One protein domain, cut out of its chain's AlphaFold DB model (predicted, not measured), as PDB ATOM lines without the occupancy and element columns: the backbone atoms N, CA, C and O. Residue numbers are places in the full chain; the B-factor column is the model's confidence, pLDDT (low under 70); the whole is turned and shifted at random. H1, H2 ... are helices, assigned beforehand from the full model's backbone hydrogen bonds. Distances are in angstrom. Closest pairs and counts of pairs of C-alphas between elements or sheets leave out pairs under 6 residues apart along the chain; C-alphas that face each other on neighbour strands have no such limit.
ATOM      1  N   ASP A  43     247.765 176.739 230.125       94.94
ATOM      2  CA  ASP A  43     247.545 176.350 231.515       94.94
ATOM      3  C   ASP A  43     246.709 175.059 231.525       94.94
ATOM      4  O   ASP A  43     245.595 175.011 230.990       94.94
ATOM      5  N   VAL A  44     247.258 173.995 232.119       94.31
ATOM      6  CA  VAL A  44     246.609 172.676 232.172       94.31
ATOM      7  C   VAL A  44     245.301 172.727 232.959       94.31
ATOM      8  O   VAL A  44     244.321 172.110 232.544       94.31
ATOM      9  N   ASP A  45     245.249 173.463 234.064       96.81
ATOM     10  CA  ASP A  45     244.053 173.555 234.897       96.81
ATOM     11  C   ASP A  45     242.957 174.341 234.186       96.81
ATOM     12  O   ASP A  45     241.776 173.979 234.257       96.81
ATOM     13  N   PHE A  46     243.339 175.382 233.444       97.31
ATOM     14  CA  PHE A  46     242.423 176.101 232.568       97.31
ATOM     15  C   PHE A  46     241.847 175.190 231.479       97.31
ATOM     16  O   PHE A  46     240.625 175.117 231.328       97.31
ATOM     17  N   LEU A  47     242.686 174.417 230.785       97.00
ATOM     18  CA  LEU A  47     242.227 173.474 229.760       97.00
ATOM     19  C   LEU A  47     241.331 172.369 230.338       97.00
ATOM     20  O   LEU A  47     240.328 172.004 229.728       97.00
ATOM     21  N   ARG A  48     241.627 171.874 231.544       97.25
ATOM     22  CA  ARG A  48     240.773 170.904 232.250       97.25
ATOM     23  C   ARG A  48     239.422 171.496 232.643       97.25
ATOM     24  O   ARG A  48     238.414 170.791 232.607       97.25
ATOM     25  N   ARG A  49     239.366 172.783 233.009       98.00
ATOM     26  CA  ARG A  49     238.091 173.495 233.207       98.00
ATOM     27  C   ARG A  49     237.315 173.604 231.893       98.00
ATOM     28  O   ARG A  49     236.118 173.330 231.895       98.00
ATOM     29  N   MET A  50     237.985 173.939 230.789       97.19
ATOM     30  CA  MET A  50     237.358 173.988 229.463       97.19
ATOM     31  C   MET A  50     236.779 172.634 229.042       97.19
ATOM     32  O   MET A  50     235.651 172.592 228.561       97.19
ATOM     33  N   GLU A  51     237.514 171.538 229.253       97.19
ATOM     34  CA  GLU A  51     237.049 170.175 228.958       97.19
ATOM     35  C   GLU A  51     235.734 169.867 229.687       97.19
ATOM     36  O   GLU A  51     234.745 169.515 229.048       97.19
ATOM     37  N   ARG A  52     235.683 170.104 231.005       97.31
ATOM     38  CA  ARG A  52     234.471 169.870 231.809       97.31
ATOM     39  C   ARG A  52     233.279 170.710 231.352       97.31
ATOM     40  O   ARG A  52     232.150 170.225 231.331       97.31
ATOM     41  N   LEU A  53     233.509 171.978 231.009       96.06
ATOM     42  CA  LEU A  53     232.447 172.865 230.521       96.06
ATOM     43  C   LEU A  53     231.933 172.430 229.146       96.06
ATOM     44  O   LEU A  53     230.723 172.447 228.921       96.06
ATOM     45  N   ALA A  54     232.832 172.003 228.258       95.38
ATOM     46  CA  ALA A  54     232.472 171.462 226.955       95.38
ATOM     47  C   ALA A  54     231.618 170.194 227.094       95.38
ATOM     48  O   ALA A  54     230.565 170.097 226.470       95.38
ATOM     49  N   GLU A  55     232.012 169.261 227.966       95.50
ATOM     50  CA  GLU A  55     231.245 168.040 228.243       95.50
ATOM     51  C   GLU A  55     229.860 168.349 228.818       95.50
ATOM     52  O   GLU A  55     228.860 167.817 228.333       95.50
ATOM     53  N   LYS A  56     229.779 169.268 229.788       94.44
ATOM     54  CA  LYS A  56     228.501 169.715 230.359       94.44
ATOM     55  C   LYS A  56     227.590 170.343 229.303       94.44
ATOM     56  O   LYS A  56     226.392 170.078 229.300       94.44
ATOM     57  N   SER A  57     228.149 171.159 228.408       92.38
ATOM     58  CA  SER A  57     227.412 171.767 227.297       92.38
ATOM     59  C   SER A  57     226.873 170.707 226.331       92.38
ATOM     60  O   SER A  57     225.690 170.719 225.991       92.38
ATOM     61  N   THR A  58     227.706 169.737 225.938       91.50
ATOM     62  CA  THR A  58     227.283 168.618 225.085       91.50
ATOM     63  C   THR A  58     226.200 167.767 225.748       91.50
ATOM     64  O   THR A  58     225.252 167.380 225.069       91.50
ATOM     65  N   GLN A  59     226.306 167.491 227.051       90.88
ATOM     66  CA  GLN A  59     225.292 166.726 227.774       90.88
ATOM     67  C   GLN A  59     223.962 167.482 227.843       90.88
ATOM     68  O   GLN A  59     222.940 166.934 227.453       90.88
ATOM     69  N   LEU A  60     223.983 168.768 228.209       89.94
ATOM     70  CA  LEU A  60     222.777 169.598 228.252       89.94
ATOM     71  C   LEU A  60     222.066 169.658 226.892       89.94
ATOM     72  O   LEU A  60     220.840 169.636 226.823       89.94
ATOM     73  N   ALA A  61     222.831 169.738 225.801       88.38
ATOM     74  CA  ALA A  61     222.283 169.702 224.452       88.38
ATOM     75  C   ALA A  61     221.622 168.355 224.117       88.38
ATOM     76  O   ALA A  61     220.587 168.339 223.454       88.38
ATOM     77  N   ARG A  62     222.188 167.232 224.580       87.94
ATOM     78  CA  ARG A  62     221.581 165.900 224.426       87.94
ATOM     79  C   ARG A  62     220.295 165.781 225.229       87.94
ATOM     80  O   ARG A  62     219.268 165.481 224.633       87.94
ATOM     81  N   ASP A  63     220.330 166.131 226.512       89.19
ATOM     82  CA  ASP A  63     219.166 166.068 227.403       89.19
ATOM     83  C   ASP A  63     217.997 166.896 226.842       89.19
ATOM     84  O   ASP A  63     216.850 166.457 226.844       89.19
ATOM     85  N   ARG A  64     218.282 168.084 226.288       84.81
ATOM     86  CA  ARG A  64     217.276 168.934 225.626       84.81
ATOM     87  C   ARG A  64     216.696 168.299 224.363       84.81
ATOM     88  O   ARG A  64     215.488 168.373 224.155       84.81
ATOM     89  N   ARG A  65     217.535 167.674 223.528       84.00
ATOM     90  CA  ARG A  65     217.080 166.948 222.329       84.00
ATOM     91  C   ARG A  65     216.208 165.749 222.701       84.00
ATOM     92  O   ARG A  65     215.198 165.515 222.047       84.00
ATOM     93  N   GLU A  66     216.572 165.020 223.750       87.00
ATOM     94  CA  GLU A  66     215.810 163.878 224.263       87.00
ATOM     95  C   GLU A  66     214.472 164.317 224.875       87.00
ATOM     96  O   GLU A  66     213.435 163.741 224.548       87.00
ATOM     97  N   ALA A  67     214.463 165.385 225.679       84.56
ATOM     98  CA  ALA A  67     213.240 165.966 226.232       84.56
ATOM     99  C   ALA A  67     212.269 166.390 225.119       84.56
ATOM    100  O   ALA A  67     211.093 166.023 225.159       84.56
ATOM    101  N   PHE A  68     212.778 167.066 224.083       76.81
ATOM    102  CA  PHE A  68     211.998 167.421 222.897       76.81
ATOM    103  C   PHE A  68     211.445 166.181 222.173       76.81
ATOM    104  O   PHE A  68     210.251 166.121 221.891       76.81
ATOM    105  N   ALA A  69     212.278 165.162 221.931       81.31
ATOM    106  CA  ALA A  69     211.860 163.921 221.271       81.31
ATOM    107  C   ALA A  69     210.803 163.134 222.071       81.31
ATOM    108  O   ALA A  69     209.951 162.473 221.485       81.31
ATOM    109  N   SER A  70     210.840 163.221 223.404       83.62
ATOM    110  CA  SER A  70     209.890 162.552 224.302       83.62
ATOM    111  C   SER A  70     208.531 163.259 224.438       83.62
ATOM    112  O   SER A  70     207.642 162.738 225.107       83.62
ATOM    113  N   GLY A  71     208.347 164.439 223.829       74.44
ATOM    114  CA  GLY A  71     207.096 165.203 223.912       74.44
ATOM    115  C   GLY A  71     206.846 165.875 225.269       74.44
ATOM    116  O   GLY A  71     205.767 166.429 225.485       74.44
ATOM    117  N   GLY A  84     225.273 171.990 221.631       86.19
ATOM    118  CA  GLY A  84     226.351 171.625 222.540       86.19
ATOM    119  C   GLY A  84     227.715 171.869 221.899       86.19
ATOM    120  O   GLY A  84     227.837 172.044 220.688       86.19
ATOM    121  N   THR A  85     228.784 171.819 222.695       91.94
ATOM    122  CA  THR A  85     230.136 171.942 222.140       91.94
ATOM    123  C   THR A  85     230.400 170.880 221.068       91.94
ATOM    124  O   THR A  85     230.160 169.687 221.272       91.94
ATOM    125  N   HIS A  86     230.930 171.322 219.925       92.38
ATOM    126  CA  HIS A  86     231.204 170.451 218.790       92.38
ATOM    127  C   HIS A  86     232.241 169.359 219.151       92.38
ATOM    128  O   HIS A  86     233.272 169.669 219.761       92.38
ATOM    129  N   PRO A  87     232.069 168.091 218.716       91.19
ATOM    130  CA  PRO A  87     232.978 166.993 219.077       91.19
ATOM    131  C   PRO A  87     234.448 167.227 218.698       91.19
ATOM    132  O   PRO A  87     235.358 166.791 219.405       91.19
ATOM    133  N   ARG A  88     234.708 167.948 217.593       93.94
ATOM    134  CA  ARG A  88     236.082 168.327 217.204       93.94
ATOM    135  C   ARG A  88     236.727 169.277 218.211       93.94
ATOM    136  O   ARG A  88     237.921 169.146 218.453       93.94
ATOM    137  N   THR A  89     235.958 170.181 218.814       95.19
ATOM    138  CA  THR A  89     236.455 171.101 219.845       95.19
ATOM    139  C   THR A  89     236.873 170.325 221.087       95.19
ATOM    140  O   THR A  89     237.972 170.531 221.589       95.19
ATOM    141  N   LEU A  90     236.065 169.352 221.525       94.56
ATOM    142  CA  LEU A  90     236.421 168.487 222.653       94.56
ATOM    143  C   LEU A  90     237.691 167.668 222.367       94.56
ATOM    144  O   LEU A  90     238.589 167.582 223.203       94.56
ATOM    145  N   LYS A  91     237.811 167.118 221.151       95.00
ATOM    146  CA  LYS A  91     239.021 166.413 220.703       95.00
ATOM    147  C   LYS A  91     240.253 167.327 220.692       95.00
ATOM    148  O   LYS A  91     241.329 166.888 221.089       95.00
ATOM    149  N   LEU A  92     240.098 168.578 220.257       96.25
ATOM    150  CA  LEU A  92     241.170 169.572 220.268       96.25
ATOM    151  C   LEU A  92     241.599 169.914 221.698       96.25
ATOM    152  O   LEU A  92     242.789 169.871 221.982       96.25
ATOM    153  N   ILE A  93     240.658 170.175 222.610       96.62
ATOM    154  CA  ILE A  93     240.968 170.466 224.022       96.62
ATOM    155  C   ILE A  93     241.765 169.314 224.645       96.62
ATOM    156  O   ILE A  93     242.804 169.547 225.257       96.62
ATOM    157  N   ARG A  94     241.339 168.065 224.421       95.38
ATOM    158  CA  ARG A  94     242.067 166.874 224.889       95.38
ATOM    159  C   ARG A  94     243.488 166.801 224.331       95.38
ATOM    160  O   ARG A  94     244.415 166.497 225.076       95.38
ATOM    161  N   ARG A  95     243.682 167.147 223.053       94.94
ATOM    162  CA  ARG A  95     245.022 167.237 222.455       94.94
ATOM    163  C   ARG A  95     245.873 168.311 223.134       94.94
ATOM    164  O   ARG A  95     247.015 168.027 223.474       94.94
ATOM    165  N   LEU A  96     245.320 169.502 223.363       95.75
ATOM    166  CA  LEU A  96     246.031 170.608 224.014       95.75
ATOM    167  C   LEU A  96     246.472 170.246 225.437       95.75
ATOM    168  O   LEU A  96     247.583 170.583 225.834       95.75
ATOM    169  N   ILE A  97     245.640 169.523 226.192       95.00
ATOM    170  CA  ILE A  97     245.970 169.070 227.553       95.00
ATOM    171  C   ILE A  97     247.221 168.185 227.564       95.00
ATOM    172  O   ILE A  97     248.072 168.332 228.442       95.00
ATOM    173  N   GLU A  98     247.330 167.262 226.609       91.75
ATOM    174  CA  GLU A  98     248.520 166.419 226.460       91.75
ATOM    175  C   GLU A  98     249.732 167.237 226.000       91.75
ATOM    176  O   GLU A  98     250.835 167.050 226.504       91.75
ATOM    177  N   GLU A  99     249.518 168.161 225.062       93.62
ATOM    178  CA  GLU A  99     250.567 168.946 224.411       93.62
ATOM    179  C   GLU A  99     251.238 169.967 225.340       93.62
ATOM    180  O   GLU A  99     252.450 170.168 225.259       93.62
ATOM    181  N   VAL A 100     250.476 170.602 226.237       92.44
ATOM    182  CA  VAL A 100     250.982 171.644 227.152       92.44
ATOM    183  C   VAL A 100     252.049 171.115 228.110       92.44
ATOM    184  O   VAL A 100     252.919 171.872 228.528       92.44
ATOM    185  N   ARG A 101     251.997 169.824 228.450       84.75
ATOM    186  CA  ARG A 101     252.975 169.178 229.339       84.75
ATOM    187  C   ARG A 101     254.261 168.769 228.621       84.75
ATOM    188  O   ARG A 101     255.223 168.399 229.285       84.75
ATOM    189  N   GLY A 102     254.247 168.780 227.291       86.50
ATOM    190  CA  GLY A 102     255.388 168.409 226.473       86.50
ATOM    191  C   GLY A 102     256.409 169.543 226.341       86.50
ATOM    192  O   GLY A 102     256.117 170.698 226.663       86.50
TER     193      GLY A 102
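What this domain is: This is residues 43 to 71 and 84 to 102 of the 183 residues of the protein "Hypothetical protein" of Micromonas pusilla (UniProt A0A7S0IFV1). One long helix, H1, makes the length of a thin rod, and a shorter helix, H2, packs side by side with its first part, running back the opposite way. The far end of H1 has no partner: residues 65 to 71, of which 65 to 69 belong to H1, stick out alone. The printed part has 48 residues with two named helices, H1 then H2 along the chain, and no named strand; the class is all helix. The whole is loose, with a radius of gyration of the C-alphas of 13.4 A, and the C-alphas span 48 by 17 by 8 A.

Where its parts are: H1, the longest helix, holds residues 44 to 69, 26 residues, and is 37.5 A from first to last C-alpha. It begins with C-alpha 44 at (246.609, 172.676, 232.172) and ends with C-alpha 69 at (211.860, 163.921, 221.271). H2 holds residues 87 to 100, 14 residues, and is 20.3 A long from first to last C-alpha, ending with C-alpha 100 at (250.982, 171.644, 227.152).

How they stand to each other: H1 touches H2 with residues 44 to 55 alone, with 12 pairs of C-alphas within 8 A. The closest C-alphas of the two helices are those of Val 44 and Ile 97, 5.9 A apart. Their lines stand at a shallow tilt of 14 degrees, and they run opposite ways. Their centres are 14.8 A apart. In H1 and H2 every O i to N i+4 pair is within hydrogen-bond range.

The domain as a whole: The two C-alphas farthest apart are those of Gly 71 and Gly 102, at 48.5 A. Residues 72 to 83 are cut out and not printed, and C-alphas 71 and 84 are 20.3 A apart across this cut. The link from H1 to H2 runs across the cut. The mean pLDDT of the printed part is 91.6, and no printed residue is under 70.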